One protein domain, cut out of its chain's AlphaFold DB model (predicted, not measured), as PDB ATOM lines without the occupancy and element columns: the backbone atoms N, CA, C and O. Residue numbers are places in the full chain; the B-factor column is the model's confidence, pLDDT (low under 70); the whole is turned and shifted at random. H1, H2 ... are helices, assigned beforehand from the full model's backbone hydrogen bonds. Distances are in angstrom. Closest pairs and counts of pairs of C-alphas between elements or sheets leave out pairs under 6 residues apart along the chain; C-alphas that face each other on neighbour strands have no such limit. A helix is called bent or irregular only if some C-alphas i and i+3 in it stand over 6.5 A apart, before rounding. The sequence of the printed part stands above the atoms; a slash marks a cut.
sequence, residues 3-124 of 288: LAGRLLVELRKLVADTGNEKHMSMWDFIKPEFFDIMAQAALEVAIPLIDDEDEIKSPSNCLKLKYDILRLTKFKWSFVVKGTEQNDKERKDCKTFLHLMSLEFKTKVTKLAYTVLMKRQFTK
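What this domain is: This is residues 3 to 124 of the 288 residues of an uncharacterized protein of Lottia gigantea (UniProt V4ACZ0). The long helix H4 has H5 and then H6 running back along it end to end, and H3 packs over this pair of rows to complete a bundle of four helices packed together. H1 crosses the far side of H3, short H2 sits nearby, and residues 118 to 124 stick out at the end of H6. The 122 printed residues hold six named helices, H1 to H6 in chain order, and no named strand: all helix. The whole is compact, radius of gyration of the C-alphas 15.6 A, yet elongated, 55 by 30 by 19 A.

Where its parts are: Find C-alpha 59 at (-42.167, 11.765, -7.262); from there H4 runs 35.5 A to residue 82. H5 is residues 88 to 103, 22.6 A; H6, residues 105 to 123, 26.2 A, ends at (-37.857, 25.807, -3.131). Earlier come H1, residues 3 to 14, H2, 26 to 29, and H3, 32 to 44. H3 is irregular, C-alphas 33 and 36 being 7.6 A apart; H6 only just, 108 and 111 being 6.9 A apart.

How they stand to each other: Look at Trp 77 and Cys 94, closest C-alphas of the hairpin H4 and H5, 5.8 A. H4 touches H6 at Pro 59 and Ala 113, 4.5 A, a shallow tilt of 26 degrees, opposite ways. H3 touches H4 with residues 42 to 43 alone, closest at Ala 42 and Cys 62, 5.8 A. H1 touches H3 at Glu 10 and Ala 41, 5.3 A. H2 is close but not clearly touching H1, 6.2 A from Leu 8 to Met 26 by C-alphas. Every O i to N i+4 pair is within hydrogen-bond range in H1 and H5; H3 has 7 of 9, H4 18 of 20, H6 13 of 15, and H2 is too short.

The domain as a whole: The printed part has no cut. The links H1 to H2 and H3 to H4 are long. Look for pLDDT under 70 at residues 17 to 19, 48 to 57, 84 and 121 to 124.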
ATOM      1  N   LEU A   3     -51.930   3.823 -12.859       89.81
ATOM      2  CA  LEU A   3     -50.496   3.931 -12.589       89.81
ATOM      3  C   LEU A   3     -49.765   2.589 -12.748       89.81
ATOM      4  O   LEU A   3     -48.729   2.547 -13.399       89.81
ATOM      5  N   ALA A   4     -50.352   1.489 -12.264       90.62
ATOM      6  CA  ALA A   4     -49.847   0.137 -12.517       90.62
ATOM      7  C   ALA A   4     -49.835  -0.223 -14.016       90.62
ATOM      8  O   ALA A   4     -48.938  -0.924 -14.471       90.62
ATOM      9  N   GLY A   5     -50.793   0.291 -14.799       91.88
ATOM     10  CA  GLY A   5     -50.778   0.151 -16.260       91.88
ATOM     11  C   GLY A   5     -49.573   0.840 -16.908       91.88
ATOM     12  O   GLY A   5     -48.918   0.248 -17.756       91.88
ATOM     13  N   ARG A   6     -49.226   2.057 -16.462       92.38
ATOM     14  CA  ARG A   6     -48.005   2.754 -16.909       92.38
ATOM     15  C   ARG A   6     -46.737   2.010 -16.496       92.38
ATOM     16  O   ARG A   6     -45.831   1.894 -17.305       92.38
ATOM     17  N   LEU A   7     -46.707   1.465 -15.277       94.50
ATOM     18  CA  LEU A   7     -45.600   0.621 -14.821       94.50
ATOM     19  C   LEU A   7     -45.402  -0.580 -15.750       94.50
ATOM     20  O   LEU A   7     -44.278  -0.840 -16.149       94.50
ATOM     21  N   LEU A   8     -46.478  -1.272 -16.138       94.69
ATOM     22  CA  LEU A   8     -46.378  -2.403 -17.063       94.69
ATOM     23  C   LEU A   8     -45.797  -2.001 -18.422       94.69
ATOM     24  O   LEU A   8     -45.013  -2.750 -18.990       94.69
ATOM     25  N   VAL A   9     -46.164  -0.827 -18.938       92.06
ATOM     26  CA  VAL A   9     -45.598  -0.309 -20.191       92.06
ATOM     27  C   VAL A   9     -44.090  -0.096 -20.063       92.06
ATOM     28  O   VAL A   9     -43.355  -0.552 -20.932       92.06
ATOM     29  N   GLU A  10     -43.623   0.530 -18.980       91.69
ATOM     30  CA  GLU A  10     -42.184   0.749 -18.766       91.69
ATOM     31  C   GLU A  10     -41.418  -0.557 -18.525       91.69
ATOM     32  O   GLU A  10     -40.346  -0.747 -19.089       91.69
ATOM     33  N   LEU A  11     -41.992  -1.511 -17.788       94.12
ATOM     34  CA  LEU A  11     -41.390  -2.838 -17.609       94.12
ATOM     35  C   LEU A  11     -41.135  -3.536 -18.939       94.12
ATOM     36  O   LEU A  11     -40.048  -4.054 -19.158       94.12
ATOM     37  N   ARG A  12     -42.133  -3.533 -19.829       93.69
ATOM     38  CA  ARG A  12     -42.030  -4.176 -21.142       93.69
ATOM     39  C   ARG A  12     -40.979  -3.511 -22.022       93.69
ATOM     40  O   ARG A  12     -40.282  -4.213 -22.739       93.69
ATOM     41  N   LYS A  13     -40.832  -2.184 -21.946       90.69
ATOM     42  CA  LYS A  13     -39.760  -1.470 -22.656       90.69
ATOM     43  C   LYS A  13     -38.377  -1.881 -22.152       90.69
ATOM     44  O   LYS A  13     -37.505  -2.149 -22.964       90.69
ATOM     45  N   LEU A  14     -38.196  -1.981 -20.834       89.94
ATOM     46  CA  LEU A  14     -36.905  -2.332 -20.224       89.94
ATOM     47  C   LEU A  14     -36.476  -3.788 -20.460       89.94
ATOM     48  O   LEU A  14     -35.317  -4.114 -20.224       89.94
ATOM     49  N   VAL A  15     -37.381  -4.663 -20.909       89.06
ATOM     50  CA  VAL A  15     -37.065  -6.059 -21.267       89.06
ATOM     51  C   VAL A  15     -37.251  -6.356 -22.757       89.06
ATOM     52  O   VAL A  15     -37.281  -7.525 -23.143       89.06
ATOM     53  N   ALA A  16     -37.388  -5.325 -23.598       78.88
ATOM     54  CA  ALA A  16     -37.725  -5.476 -25.015       78.88
ATOM     55  C   ALA A  16     -36.706  -6.287 -25.830       78.88
ATOM     56  O   ALA A  16     -37.073  -6.915 -26.817       78.88
ATOM     57  N   ASP A  17     -35.461  -6.376 -25.368       68.06
ATOM     58  CA  ASP A  17     -34.414  -7.154 -26.038       68.06
ATOM     59  C   ASP A  17     -34.581  -8.681 -25.872       68.06
ATOM     60  O   ASP A  17     -33.808  -9.461 -26.423       68.06
ATOM     61  N   THR A  18     -35.597  -9.137 -25.125       65.25
ATOM     62  CA  THR A  18     -35.865 -10.567 -24.868       65.25
ATOM     63  C   THR A  18     -36.831 -11.225 -25.865       65.25
ATOM     64  O   THR A  18     -36.988 -12.446 -25.834       65.25
ATOM     65  N   GLY A  19     -37.488 -10.453 -26.740       68.31
ATOM     66  CA  GLY A  19     -38.372 -10.942 -27.812       68.31
ATOM     67  C   GLY A  19     -39.765 -11.433 -27.381       68.31
ATOM     68  O   GLY A  19     -40.585 -11.756 -28.239       68.31
ATOM     69  N   ASN A  20     -40.060 -11.479 -26.074       71.81
ATOM     70  CA  ASN A  20     -41.350 -11.912 -25.501       71.81
ATOM     71  C   ASN A  20     -42.083 -10.802 -24.714       71.81
ATOM     72  O   ASN A  20     -43.144 -11.028 -24.121       71.81
ATOM     73  N   GLU A  21     -41.551  -9.583 -24.707       71.75
ATOM     74  CA  GLU A  21     -41.938  -8.478 -23.831       71.75
ATOM     75  C   GLU A  21     -43.412  -8.068 -23.958       71.75
ATOM     76  O   GLU A  21     -44.064  -7.735 -22.967       71.75
ATOM     77  N   LYS A  22     -43.987  -8.128 -25.166       74.12
ATOM     78  CA  LYS A  22     -45.369  -7.677 -25.414       74.12
ATOM     79  C   LYS A  22     -46.413  -8.571 -24.745       74.12
ATOM     80  O   LYS A  22     -47.498  -8.087 -24.409       74.12
ATOM     81  N   HIS A  23     -46.077  -9.839 -24.512       80.94
ATOM     82  CA  HIS A  23     -46.974 -10.827 -23.915       80.94
ATOM     83  C   HIS A  23     -46.843 -10.916 -22.390       80.94
ATOM     84  O   HIS A  23     -47.775 -11.375 -21.733       80.94
ATOM     85  N   MET A  24     -45.751 -10.406 -21.812       90.50
ATOM     86  CA  MET A  24     -45.540 -10.436 -20.366       90.50
ATOM     87  C   MET A  24     -46.577  -9.587 -19.630       90.50
ATOM     88  O   MET A  24     -46.776  -8.400 -19.904       90.50
ATOM     89  N   SER A  25     -47.252 -10.196 -18.671       93.69
ATOM     90  CA  SER A  25     -48.174  -9.559 -17.745       93.69
ATOM     91  C   SER A  25     -47.434  -9.037 -16.509       93.69
ATOM     92  O   SER A  25     -46.278  -9.360 -16.253       93.69
ATOM     93  N   MET A  26     -48.132  -8.273 -15.665       93.81
ATOM     94  CA  MET A  26     -47.583  -7.856 -14.368       93.81
ATOM     95  C   MET A  26     -47.181  -9.055 -13.488       93.81
ATOM     96  O   MET A  26     -46.286  -8.934 -12.659       93.81
ATOM     97  N   TRP A  27     -47.833 -10.209 -13.656       92.81
ATOM     98  CA  TRP A  27     -47.522 -11.414 -12.887       92.81
ATOM     99  C   TRP A  27     -46.143 -11.977 -13.206       92.81
ATOM    100  O   TRP A  27     -45.483 -12.483 -12.295       92.81
ATOM    101  N   ASP A  28     -45.699 -11.847 -14.453       93.44
ATOM    102  CA  ASP A  28     -44.409 -12.357 -14.915       93.44
ATOM    103  C   ASP A  28     -43.248 -11.579 -14.291       93.44
ATOM    104  O   ASP A  28     -42.242 -12.175 -13.912       93.44
ATOM    105  N   PHE A  29     -43.447 -10.276 -14.071       95.50
ATOM    106  CA  PHE A  29     -42.475  -9.379 -13.439       95.50
ATOM    107  C   PHE A  29     -42.439  -9.461 -11.903       95.50
ATOM    108  O   PHE A  29     -41.522  -8.931 -11.281       95.50
ATOM    109  N   ILE A  30     -43.403 -10.124 -11.250       95.56
ATOM    110  CA  ILE A  30     -43.370 -10.346  -9.792       95.56
ATOM    111  C   ILE A  30     -42.539 -11.602  -9.508       95.56
ATOM    112  O   ILE A  30     -43.078 -12.669  -9.182       95.56
ATOM    113  N   LYS A  31     -41.224 -11.459  -9.686       94.81
ATOM    114  CA  LYS A  31     -40.183 -12.443  -9.364       94.81
ATOM    115  C   LYS A  31     -38.903 -11.711  -8.946       94.81
ATOM    116  O   LYS A  31     -38.668 -10.608  -9.439       94.81
ATOM    117  N   PRO A  32     -38.074 -12.285  -8.055       96.56
ATOM    118  CA  PRO A  32     -36.855 -11.630  -7.570       96.56
ATOM    119  C   PRO A  32     -35.911 -11.164  -8.685       96.56
ATOM    120  O   PRO A  32     -35.357 -10.076  -8.585       96.56
ATOM    121  N   GLU A  33     -35.800 -11.936  -9.768       94.94
ATOM    122  CA  GLU A  33     -34.969 -11.627 -10.944       94.94
ATOM    123  C   GLU A  33     -35.343 -10.310 -11.649       94.94
ATOM    124  O   GLU A  33     -34.487  -9.654 -12.229       94.94
ATOM    125  N   PHE A  34     -36.602  -9.873 -11.545       95.75
ATOM    126  CA  PHE A  34     -37.083  -8.621 -12.135       95.75
ATOM    127  C   PHE A  34     -37.129  -7.462 -11.134       95.75
ATOM    128  O   PHE A  34     -37.641  -6.394 -11.465       95.75
ATOM    129  N   PHE A  35     -36.635  -7.636  -9.903       97.25
ATOM    130  CA  PHE A  35     -36.763  -6.610  -8.864       97.25
ATOM    131  C   PHE A  35     -36.089  -5.286  -9.248       97.25
ATOM    132  O   PHE A  35     -36.688  -4.223  -9.077       97.25
ATOM    133  N   ASP A  36     -34.885  -5.341  -9.815       94.88
ATOM    134  CA  ASP A  36     -34.157  -4.138 -10.232       94.88
ATOM    135  C   ASP A  36     -34.836  -3.435 -11.406       94.88
ATOM    136  O   ASP A  36     -35.033  -2.220 -11.372       94.88
ATOM    137  N   ILE A  37     -35.310  -4.207 -12.383       94.56
ATOM    138  CA  ILE A  37     -36.102  -3.695 -13.508       94.56
ATOM    139  C   ILE A  37     -37.409  -3.069 -12.999       94.56
ATOM    140  O   ILE A  37     -37.828  -2.021 -13.484       94.56
ATOM    141  N   MET A  38     -38.034  -3.647 -11.969       96.19
ATOM    142  CA  MET A  38     -39.222  -3.084 -11.323       96.19
ATOM    143  C   MET A  38     -38.935  -1.761 -10.613       96.19
ATOM    144  O   MET A  38     -39.744  -0.832 -10.696       96.19
ATOM    145  N   ALA A  39     -37.803  -1.661  -9.917       93.88
ATOM    146  CA  ALA A  39     -37.376  -0.425  -9.280       93.88
ATOM    147  C   ALA A  39     -37.091   0.669 -10.322       93.88
ATOM    148  O   ALA A  39     -37.581   1.788 -10.158       93.88
ATOM    149  N   GLN A  40     -36.391   0.329 -11.409       91.25
ATOM    150  CA  GLN A  40     -36.110   1.249 -12.511       91.25
ATOM    151  C   GLN A  40     -37.399   1.705 -13.196       91.25
ATOM    152  O   GLN A  40     -37.660   2.901 -13.268       91.25
ATOM    153  N   ALA A  41     -38.278   0.781 -13.592       93.31
ATOM    154  CA  ALA A  41     -39.560   1.123 -14.208       93.31
ATOM    155  C   ALA A  41     -40.409   2.042 -13.312       93.31
ATOM    156  O   ALA A  41     -41.116   2.925 -13.799       93.31
ATOM    157  N   ALA A  42     -40.347   1.874 -11.986       93.12
ATOM    158  CA  ALA A  42     -41.049   2.760 -11.062       93.12
ATOM    159  C   ALA A  42     -40.488   4.194 -11.056       93.12
ATOM    160  O   ALA A  42     -41.266   5.134 -10.857       93.12
ATOM    161  N   LEU A  43     -39.180   4.358 -11.275       89.06
ATOM    162  CA  LEU A  43     -38.535   5.656 -11.482       89.06
ATOM    163  C   LEU A  43     -38.916   6.246 -12.843       89.06
ATOM    164  O   LEU A  43     -39.370   7.388 -12.876       89.06
ATOM    165  N   GLU A  44     -38.872   5.455 -13.918       87.12
ATOM    166  CA  GLU A  44     -39.262   5.888 -15.271       87.12
ATOM    167  C   GLU A  44     -40.709   6.383 -15.330       87.12
ATOM    168  O   GLU A  44     -41.010   7.401 -15.931       87.12
ATOM    169  N   VAL A  45     -41.647   5.760 -14.608       87.75
ATOM    170  CA  VAL A  45     -43.038   6.261 -14.537       87.75
ATOM    171  C   VAL A  45     -43.134   7.658 -13.889       87.75
ATOM    172  O   VAL A  45     -44.135   8.382 -14.056       87.75
ATOM    173  N   ALA A  46     -42.133   8.035 -13.097       78.56
ATOM    174  CA  ALA A  46     -42.044   9.320 -12.423       78.56
ATOM    175  C   ALA A  46     -41.208  10.365 -13.188       78.56
ATOM    176  O   ALA A  46     -41.340  11.557 -12.868       78.56
ATOM    177  N   ILE A  47     -40.448   9.940 -14.201       71.38
ATOM    178  CA  ILE A  47     -39.758  10.768 -15.197       71.38
ATOM    179  C   ILE A  47     -40.703  10.913 -16.412       71.38
ATOM    180  O   ILE A  47     -41.322   9.948 -16.852       71.38
ATOM    181  N   PRO A  48     -40.983  12.115 -16.928       53.62
ATOM    182  CA  PRO A  48     -41.678  12.233 -18.198       53.62
ATOM    183  C   PRO A  48     -40.686  11.961 -19.329       53.62
ATOM    184  O   PRO A  48     -39.588  12.501 -19.319       53.62
ATOM    185  N   LEU A  49     -41.106  11.183 -20.328       48.84
ATOM    186  CA  LEU A  49     -40.469  11.208 -21.642       48.84
ATOM    187  C   LEU A  49     -40.495  12.665 -22.133       48.84
ATOM    188  O   LEU A  49     -41.593  13.221 -22.231       48.84
ATOM    189  N   ILE A  50     -39.310  13.220 -22.414       39.47
ATOM    190  CA  ILE A  50     -38.965  14.506 -23.061       39.47
ATOM    191  C   ILE A  50     -38.083  15.419 -22.167       39.47
ATOM    192  O   ILE A  50     -38.531  15.992 -21.168       39.47
ATOM    193  N   ASP A  51     -36.832  15.532 -22.631       40.28
ATOM    194  CA  ASP A  51     -35.786  16.566 -22.494       40.28
ATOM    195  C   ASP A  51     -35.064  16.847 -21.164       40.28
ATOM    196  O   ASP A  51     -34.070  17.563 -21.197       40.28
ATOM    197  N   ASP A  52     -35.441  16.254 -20.030       40.66
ATOM    198  CA  ASP A  52     -34.646  16.354 -18.787       40.66
ATOM    199  C   ASP A  52     -34.669  15.016 -18.024       40.66
ATOM    200  O   ASP A  52     -35.518  14.798 -17.152       40.66
ATOM    201  N   GLU A  53     -33.746  14.104 -18.351       47.16
ATOM    202  CA  GLU A  53     -33.615  12.789 -17.690       47.16
ATOM    203  C   GLU A  53     -33.256  12.896 -16.193       47.16
ATOM    204  O   GLU A  53     -33.531  11.982 -15.413       47.16
ATOM    205  N   ASP A  54     -32.734  14.044 -15.748       47.22
ATOM    206  CA  ASP A  54     -32.160  14.205 -14.408       47.22
ATOM    207  C   ASP A  54     -33.158  14.627 -13.309       47.22
ATOM    208  O   ASP A  54     -32.805  14.643 -12.122       47.22
ATOM    209  N   GLU A  55     -34.419  14.955 -13.638       55.72
ATOM    210  CA  GLU A  55     -35.400  15.381 -12.628       55.72
ATOM    211  C   GLU A  55     -36.691  14.549 -12.606       55.72
ATOM    212  O   GLU A  55     -37.558  14.630 -13.477       55.72
ATOM    213  N   ILE A  56     -36.916  13.842 -11.489       62.53
ATOM    214  CA  ILE A  56     -38.199  13.186 -11.198       62.53
ATOM    215  C   ILE A  56     -39.312  14.245 -11.116       62.53
ATOM    216  O   ILE A  56     -39.562  14.821 -10.054       62.53
ATOM    217  N   LYS A  57     -40.045  14.509 -12.205       65.25
ATOM    218  CA  LYS A  57     -41.172  15.467 -12.211       65.25
ATOM    219  C   LYS A  57     -42.377  14.993 -11.400       65.25
ATOM    220  O   LYS A  57     -43.051  15.835 -10.808       65.25
ATOM    221  N   SER A  58     -42.626  13.689 -11.262       80.25
ATOM    222  CA  SER A  58     -43.783  13.162 -10.508       80.25
ATOM    223  C   SER A  58     -43.408  12.195  -9.370       80.25
ATOM    224  O   SER A  58     -43.855  11.047  -9.367       80.25
ATOM    225  N   PRO A  59     -42.673  12.637  -8.332       82.56
ATOM    226  CA  PRO A  59     -42.167  11.765  -7.262       82.56
ATOM    227  C   PRO A  59     -43.277  11.090  -6.437       82.56
ATOM    228  O   PRO A  59     -43.081  10.022  -5.861       82.56
ATOM    229  N   SER A  60     -44.492  11.650  -6.420       84.69
ATOM    230  CA  SER A  60     -45.657  10.995  -5.811       84.69
ATOM    231  C   SER A  60     -46.053   9.685  -6.503       84.69
ATOM    232  O   SER A  60     -46.697   8.846  -5.873       84.69
ATOM    233  N   ASN A  61     -45.697   9.501  -7.780       88.69
ATOM    234  CA  ASN A  61     -45.966   8.261  -8.507       88.69
ATOM    235  C   ASN A  61     -45.129   7.114  -7.940       88.69
ATOM    236  O   ASN A  61     -45.696   6.065  -7.663       88.69
ATOM    237  N   CYS A  62     -43.848   7.343  -7.640       88.94
ATOM    238  CA  CYS A  62     -42.982   6.376  -6.960       88.94
ATOM    239  C   CYS A  62     -43.583   5.886  -5.634       88.94
ATOM    240  O   CYS A  62     -43.613   4.688  -5.344       88.94
ATOM    241  N   LEU A  63     -44.106   6.819  -4.828       89.62
ATOM    242  CA  LEU A  63     -44.719   6.496  -3.538       89.62
ATOM    243  C   LEU A  63     -45.991   5.660  -3.707       89.62
ATOM    244  O   LEU A  63     -46.186   4.696  -2.976       89.62
ATOM    245  N   LYS A  64     -46.843   6.004  -4.680       91.88
ATOM    246  CA  LYS A  64     -48.064   5.245  -4.990       91.88
ATOM    247  C   LYS A  64     -47.739   3.856  -5.544       91.88
ATOM    248  O   LYS A  64     -48.325   2.877  -5.087       91.88
ATOM    249  N   LEU A  65     -46.761   3.764  -6.445       93.62
ATOM    250  CA  LEU A  65     -46.320   2.509  -7.050       93.62
ATOM    251  C   LEU A  65     -45.802   1.512  -6.020       93.62
ATOM    252  O   LEU A  65     -46.111   0.334  -6.143       93.62
ATOM    253  N   LYS A  66     -45.122   1.959  -4.956       94.38
ATOM    254  CA  LYS A  66     -44.764   1.077  -3.832       94.38
ATOM    255  C   LYS A  66     -45.977   0.292  -3.319       94.38
ATOM    256  O   LYS A  66     -45.894  -0.916  -3.107       94.38
ATOM    257  N   TYR A  67     -47.098   0.977  -3.092       94.69
ATOM    258  CA  TYR A  67     -48.311   0.352  -2.565       94.69
ATOM    259  C   TYR A  67     -49.035  -0.489  -3.615       94.69
ATOM    260  O   TYR A  67     -49.565  -1.545  -3.267       94.69
ATOM    261  N   ASP A  68     -49.035  -0.055  -4.876       94.88
ATOM    262  CA  ASP A  68     -49.613  -0.823  -5.980       94.88
ATOM    263  C   ASP A  68     -48.851  -2.144  -6.187       94.88
ATOM    264  O   ASP A  68     -49.476  -3.203  -6.206       94.88
ATOM    265  N   ILE A  69     -47.513  -2.110  -6.235       95.88
ATOM    266  CA  ILE A  69     -46.652  -3.297  -6.363       95.88
ATOM    267  C   ILE A  69     -46.875  -4.243  -5.179       95.88
ATOM    268  O   ILE A  69     -47.177  -5.414  -5.380       95.88
ATOM    269  N   LEU A  70     -46.839  -3.739  -3.937       96.06
ATOM    270  CA  LEU A  70     -47.112  -4.563  -2.752       96.06
ATOM    271  C   LEU A  70     -48.494  -5.224  -2.804       96.06
ATOM    272  O   LEU A  70     -48.646  -6.368  -2.377       96.06
ATOM    273  N   ARG A  71     -49.511  -4.513  -3.299       95.69
ATOM    274  CA  ARG A  71     -50.865  -5.059  -3.450       95.69
ATOM    275  C   ARG A  71     -50.898  -6.165  -4.500       95.69
ATOM    276  O   ARG A  71     -51.487  -7.208  -4.235       95.69
ATOM    277  N   LEU A  72     -50.248  -5.961  -5.643       95.25
ATOM    278  CA  LEU A  72     -50.153  -6.944  -6.723       95.25
ATOM    279  C   LEU A  72     -49.392  -8.200  -6.277       95.25
ATOM    280  O   LEU A  72     -49.887  -9.308  -6.468       95.25
ATOM    281  N   THR A  73     -48.250  -8.050  -5.598       96.12
ATOM    282  CA  THR A  73     -47.484  -9.184  -5.061       96.12
ATOM    283  C   THR A  73     -48.269  -9.952  -4.000       96.12
ATOM    284  O   THR A  73     -48.291 -11.179  -4.024       96.12
ATOM    285  N   LYS A  74     -48.966  -9.259  -3.086       95.50
ATOM    286  CA  LYS A  74     -49.831  -9.910  -2.085       95.50
ATOM    287  C   LYS A  74     -51.012 -10.635  -2.722       95.50
ATOM    288  O   LYS A  74     -51.403 -11.691  -2.235       95.50
ATOM    289  N   PHE A  75     -51.570 -10.083  -3.798       94.25
ATOM    290  CA  PHE A  75     -52.629 -10.734  -4.559       94.25
ATOM    291  C   PHE A  75     -52.121 -12.018  -5.227       94.25
ATOM    292  O   PHE A  75     -52.720 -13.072  -5.023       94.25
ATOM    293  N   LYS A  76     -50.970 -11.955  -5.917       93.75
ATOM    294  CA  LYS A  76     -50.298 -13.131  -6.491       93.75
ATOM    295  C   LYS A  76     -50.017 -14.190  -5.423       93.75
ATOM    296  O   LYS A  76     -50.440 -15.330  -5.568       93.75
ATOM    297  N   TRP A  77     -49.419 -13.800  -4.296       93.81
ATOM    298  CA  TRP A  77     -49.192 -14.689  -3.152       93.81
ATOM    299  C   TRP A  77     -50.484 -15.353  -2.660       93.81
ATOM    300  O   TRP A  77     -50.533 -16.570  -2.507       93.81
ATOM    301  N   SER A  78     -51.553 -14.574  -2.450       93.44
ATOM    302  CA  SER A  78     -52.833 -15.120  -1.993       93.44
ATOM    303  C   SER A  78     -53.422 -16.124  -2.976       93.44
ATOM    304  O   SER A  78     -54.077 -17.060  -2.528       93.44
ATOM    305  N   PHE A  79     -53.265 -15.908  -4.277       91.56
ATOM    306  CA  PHE A  79     -53.763 -16.823  -5.297       91.56
ATOM    307  C   PHE A  79     -52.966 -18.133  -5.290       91.56
ATOM    308  O   PHE A  79     -53.554 -19.203  -5.173       91.56
ATOM    309  N   VAL A  80     -51.632 -18.048  -5.292       90.81
ATOM    310  CA  VAL A  80     -50.730 -19.215  -5.315       90.81
ATOM    311  C   VAL A  80     -50.854 -20.078  -4.048       90.81
ATOM    312  O   VAL A  80     -50.719 -21.299  -4.097       90.81
ATOM    313  N   VAL A  81     -51.115 -19.475  -2.885       89.88
ATOM    314  CA  VAL A  81     -51.303 -20.229  -1.628       89.88
ATOM    315  C   VAL A  81     -52.659 -20.921  -1.561       89.88
ATOM    316  O   VAL A  81     -52.764 -21.978  -0.950       89.88
ATOM    317  N   LYS A  82     -53.693 -20.325  -2.163       90.31
ATOM    318  CA  LYS A  82     -55.039 -20.913  -2.214       90.31
ATOM    319  C   LYS A  82     -55.175 -21.988  -3.291       90.31
ATOM    320  O   LYS A  82     -56.107 -22.782  -3.212       90.31
ATOM    321  N   GLY A  83     -54.296 -21.986  -4.292       84.69
ATOM    322  CA  GLY A  83     -54.263 -23.006  -5.334       84.69
ATOM    323  C   GLY A  83     -53.990 -24.398  -4.763       84.69
ATOM    324  O   GLY A  83     -53.212 -24.556  -3.822       84.69
ATOM    325  N   THR A  84     -54.634 -25.402  -5.354       69.69
ATOM    326  CA  THR A  84     -54.466 -26.825  -5.020       69.69
ATOM    327  C   THR A  84     -53.147 -27.405  -5.535       69.69
ATOM    328  O   THR A  84     -52.733 -28.467  -5.085       69.69
ATOM    329  N   GLU A  85     -52.477 -26.714  -6.459       76.25
ATOM    330  CA  GLU A  85     -51.186 -27.111  -7.020       76.25
ATOM    331  C   GLU A  85     -50.009 -26.676  -6.133       76.25
ATOM    332  O   GLU A  85     -49.977 -25.580  -5.558       76.25
ATOM    333  N   GLN A  86     -48.999 -27.543  -6.048       70.38
ATOM    334  CA  GLN A  86     -47.794 -27.334  -5.251       70.38
ATOM    335  C   GLN A  86     -46.798 -26.403  -5.979       70.38
ATOM    336  O   GLN A  86     -45.725 -26.816  -6.410       70.38
ATOM    337  N   ASN A  87     -47.131 -25.117  -6.122       80.31
ATOM    338  CA  ASN A  87     -46.264 -24.133  -6.794       80.31
ATOM    339  C   ASN A  87     -45.201 -23.543  -5.849       80.31
ATOM    340  O   ASN A  87     -45.122 -22.330  -5.637       80.31
ATOM    341  N   ASP A  88     -44.358 -24.398  -5.263       86.31
ATOM    342  CA  ASP A  88     -43.383 -24.006  -4.232       86.31
ATOM    343  C   ASP A  88     -42.362 -22.963  -4.716       86.31
ATOM    344  O   ASP A  88     -41.954 -22.085  -3.947       86.31
ATOM    345  N   LYS A  89     -42.014 -22.983  -6.009       90.19
ATOM    346  CA  LYS A  89     -41.165 -21.954  -6.626       90.19
ATOM    347  C   LYS A  89     -41.839 -20.580  -6.616       90.19
ATOM    348  O   LYS A  89     -41.274 -19.636  -6.072       90.19
ATOM    349  N   GLU A  90     -43.062 -20.465  -7.136       90.75
ATOM    350  CA  GLU A  90     -43.785 -19.184  -7.165       90.75
ATOM    351  C   GLU A  90     -44.065 -18.646  -5.761       90.75
ATOM    352  O   GLU A  90     -44.029 -17.434  -5.519       90.75
ATOM    353  N   ARG A  91     -44.313 -19.560  -4.814       90.88
ATOM    354  CA  ARG A  91     -44.471 -19.233  -3.400       90.88
ATOM    355  C   ARG A  91     -43.214 -18.575  -2.839       90.88
ATOM    356  O   ARG A  91     -43.301 -17.523  -2.195       90.88
ATOM    357  N   LYS A  92     -42.052 -19.183  -3.092       93.75
ATOM    358  CA  LYS A  92     -40.746 -18.648  -2.697       93.75
ATOM    359  C   LYS A  92     -40.484 -17.304  -3.372       93.75
ATOM    360  O   LYS A  92     -40.153 -16.349  -2.676       93.75
ATOM    361  N   ASP A  93     -40.725 -17.198  -4.675       95.25
ATOM    362  CA  ASP A  93     -40.512 -15.970  -5.446       95.25
ATOM    363  C   ASP A  93     -41.332 -14.799  -4.897       95.25
ATOM    364  O   ASP A  93     -40.786 -13.721  -4.670       95.25
ATOM    365  N   CYS A  94     -42.618 -15.006  -4.588       95.12
ATOM    366  CA  CYS A  94     -43.465 -13.961  -4.009       95.12
ATOM    367  C   CYS A  94     -42.973 -13.497  -2.632       95.12
ATOM    368  O   CYS A  94     -42.942 -12.293  -2.362       95.12
ATOM    369  N   LYS A  95     -42.587 -14.433  -1.752       95.25
ATOM    370  CA  LYS A  95     -42.052 -14.100  -0.421       95.25
ATOM    371  C   LYS A  95     -40.737 -13.334  -0.527       95.25
ATOM    372  O   LYS A  95     -40.585 -12.305   0.128       95.25
ATOM    373  N   THR A  96     -39.823 -13.804  -1.373       97.19
ATOM    374  CA  THR A  96     -38.540 -13.141  -1.620       97.19
ATOM    375  C   THR A  96     -38.760 -11.743  -2.193       97.19
ATOM    376  O   THR A  96     -38.175 -10.784  -1.700       97.19
ATOM    377  N   PHE A  97     -39.676 -11.581  -3.151       97.81
ATOM    378  CA  PHE A  97     -39.996 -10.272  -3.721       97.81
ATOM    379  C   PHE A  97     -40.570  -9.300  -2.678       97.81
ATOM    380  O   PHE A  97     -40.154  -8.145  -2.609       97.81
ATOM    381  N   LEU A  98     -41.485  -9.755  -1.811       97.06
ATOM    382  CA  LEU A  98     -41.988  -8.943  -0.692       97.06
ATOM    383  C   LEU A  98     -40.864  -8.522   0.263       97.06
ATOM    384  O   LEU A  98     -40.887  -7.402   0.779       97.06
ATOM    385  N   HIS A  99     -39.885  -9.399   0.491       97.25
ATOM    386  CA  HIS A  99     -38.729  -9.084   1.317       97.25
ATOM    387  C   HIS A  99     -37.832  -8.025   0.660       97.25
ATOM    388  O   HIS A  99     -37.531  -7.017   1.302       97.25
ATOM    389  N   LEU A 100     -37.520  -8.159  -0.634       97.12
ATOM    390  CA  LEU A 100     -36.779  -7.151  -1.408       97.12
ATOM    391  C   LEU A 100     -37.493  -5.788  -1.407       97.12
ATOM    392  O   LEU A 100     -36.870  -4.749  -1.181       97.12
ATOM    393  N   MET A 101     -38.828  -5.780  -1.528       96.75
ATOM    394  CA  MET A 101     -39.636  -4.560  -1.392       96.75
ATOM    395  C   MET A 101     -39.458  -3.864  -0.031       96.75
ATOM    396  O   MET A 101     -39.587  -2.640   0.059       96.75
ATOM    397  N   SER A 102     -39.185  -4.622   1.036       93.94
ATOM    398  CA  SER A 102     -38.945  -4.081   2.379       93.94
ATOM    399  C   SER A 102     -37.508  -3.592   2.586       93.94
ATOM    400  O   SER A 102     -37.317  -2.561   3.233       93.94
ATOM    401  N   LEU A 103     -36.526  -4.287   2.004       93.06
ATOM    402  CA  LEU A 103     -35.102  -3.999   2.170       93.06
ATOM    403  C   LEU A 103     -34.622  -2.863   1.261       93.06
ATOM    404  O   LEU A 103     -33.995  -1.913   1.727       93.06
ATOM    405  N   GLU A 104     -34.943  -2.932  -0.030       94.44
ATOM    406  CA  GLU A 104     -34.236  -2.157  -1.056       94.44
ATOM    407  C   GLU A 104     -35.106  -1.110  -1.743       94.44
ATOM    408  O   GLU A 104     -34.631  -0.036  -2.112       94.44
ATOM    409  N   PHE A 105     -36.414  -1.353  -1.876       92.81
ATOM    410  CA  PHE A 105     -37.281  -0.419  -2.606       92.81
ATOM    411  C   PHE A 105     -37.294   0.976  -1.962       92.81
ATOM    412  O   PHE A 105     -37.442   2.003  -2.633       92.81
ATOM    413  N   LYS A 106     -37.101   1.036  -0.634       87.94
ATOM    414  CA  LYS A 106     -36.996   2.308   0.081       87.94
ATOM    415  C   LYS A 106     -35.818   3.133  -0.435       87.94
ATOM    416  O   LYS A 106     -36.014   4.312  -0.732       87.94
ATOM    417  N   THR A 107     -34.631   2.536  -0.491       86.38
ATOM    418  CA  THR A 107     -33.374   3.208  -0.836       86.38
ATOM    419  C   THR A 107     -33.284   3.496  -2.327       86.38
ATOM    420  O   THR A 107     -32.919   4.616  -2.672       86.38
ATOM    421  N   LYS A 108     -33.699   2.549  -3.179       87.69
ATOM    422  CA  LYS A 108     -33.639   2.680  -4.642       87.69
ATOM    423  C   LYS A 108     -34.654   3.671  -5.208       87.69
ATOM    424  O   LYS A 108     -34.333   4.422  -6.116       87.69
ATOM    425  N   VAL A 109     -35.868   3.715  -4.651       88.25
ATOM    426  CA  VAL A 109     -36.976   4.467  -5.266       88.25
ATOM    427  C   VAL A 109     -37.495   5.578  -4.354       88.25
ATOM    428  O   VAL A 109     -37.456   6.764  -4.687       88.25
ATOM    429  N   THR A 110     -38.002   5.228  -3.168       84.38
ATOM    430  CA  THR A 110     -38.755   6.216  -2.372       84.38
ATOM    431  C   THR A 110     -37.878   7.297  -1.740       84.38
ATOM    432  O   THR A 110     -38.351   8.420  -1.594       84.38
ATOM    433  N   LYS A 111     -36.614   7.009  -1.388       83.62
ATOM    434  CA  LYS A 111     -35.679   8.002  -0.825       83.62
ATOM    435  C   LYS A 111     -35.443   9.147  -1.809       83.62
ATOM    436  O   LYS A 111     -35.564  10.300  -1.415       83.62
ATOM    437  N   LEU A 112     -35.191   8.832  -3.081       79.31
ATOM    438  CA  LEU A 112     -35.015   9.826  -4.140       79.31
ATOM    439  C   LEU A 112     -36.291  10.663  -4.333       79.31
ATOM    440  O   LEU A 112     -36.239  11.892  -4.307       79.31
ATOM    441  N   ALA A 113     -37.456  10.008  -4.389       81.56
ATOM    442  CA  ALA A 113     -38.747  10.689  -4.480       81.56
ATOM    443  C   ALA A 113     -39.018  11.640  -3.295       81.56
ATOM    444  O   ALA A 113     -39.481  12.766  -3.495       81.56
ATOM    445  N   TYR A 114     -38.708  11.222  -2.062       76.94
ATOM    446  CA  TYR A 114     -38.837  12.071  -0.876       76.94
ATOM    447  C   TYR A 114     -37.885  13.265  -0.920       76.94
ATOM    448  O   TYR A 114     -38.318  14.376  -0.625       76.94
ATOM    449  N   THR A 115     -36.626  13.071  -1.321       74.94
ATOM    450  CA  THR A 115     -35.652  14.165  -1.450       74.94
ATOM    451  C   THR A 115     -36.133  15.223  -2.441       74.94
ATOM    452  O   THR A 115     -36.096  16.410  -2.123       74.94
ATOM    453  N   VAL A 116     -36.665  14.815  -3.598       75.56
ATOM    454  CA  VAL A 116     -37.225  15.743  -4.595       75.56
ATOM    455  C   VAL A 116     -38.462  16.466  -4.052       75.56
ATOM    456  O   VAL A 116     -38.567  17.685  -4.191       75.56
ATOM    457  N   LEU A 117     -39.386  15.758  -3.388       72.44
ATOM    458  CA  LEU A 117     -40.567  16.375  -2.765       72.44
ATOM    459  C   LEU A 117     -40.188  17.407  -1.702       72.44
ATOM    460  O   LEU A 117     -40.742  18.505  -1.695       72.44
ATOM    461  N   MET A 118     -39.233  17.067  -0.836       70.81
ATOM    462  CA  MET A 118     -38.729  17.969   0.196       70.81
ATOM    463  C   MET A 118     -38.051  19.177  -0.443       70.81
ATOM    464  O   MET A 118     -38.427  20.303  -0.134       70.81
ATOM    465  N   LYS A 119     -37.139  18.972  -1.407       71.56
ATOM    466  CA  LYS A 119     -36.486  20.062  -2.148       71.56
ATOM    467  C   LYS A 119     -37.526  21.000  -2.755       71.56
ATOM    468  O   LYS A 119     -37.490  22.187  -2.471       71.56
ATOM    469  N   ARG A 120     -38.533  20.484  -3.467       71.25
ATOM    470  CA  ARG A 120     -39.624  21.301  -4.033       71.25
ATOM    471  C   ARG A 120     -40.434  22.040  -2.983       71.25
ATOM    472  O   ARG A 120     -40.806  23.187  -3.207       71.25
ATOM    473  N   GLN A 121     -40.715  21.411  -1.847       63.34
ATOM    474  CA  GLN A 121     -41.406  22.067  -0.742       63.34
ATOM    475  C   GLN A 121     -40.588  23.240  -0.180       63.34
ATOM    476  O   GLN A 121     -41.173  24.273   0.136       63.34
ATOM    477  N   PHE A 122     -39.262  23.100  -0.098       58.88
ATOM    478  CA  PHE A 122     -38.351  24.159   0.341       58.88
ATOM    479  C   PHE A 122     -38.110  25.237  -0.729       58.88
ATOM    480  O   PHE A 122     -37.971  26.408  -0.385       58.88
ATOM    481  N   THR A 123     -38.078  24.873  -2.013       61.16
ATOM    482  CA  THR A 123     -37.857  25.807  -3.131       61.16
ATOM    483  C   THR A 123     -39.123  26.577  -3.508       61.16
ATOM    484  O   THR A 123     -39.032  27.671  -4.059       61.16
ATOM    485  N   LYS A 124     -40.313  26.052  -3.192       63.78
ATOM    486  CA  LYS A 124     -41.583  26.741  -3.438       63.78
ATOM    487  C   LYS A 124     -41.698  27.972  -2.534       63.78
ATOM    488  O   LYS A 124     -42.210  27.880  -1.418       63.78
TER     489      LYS A 124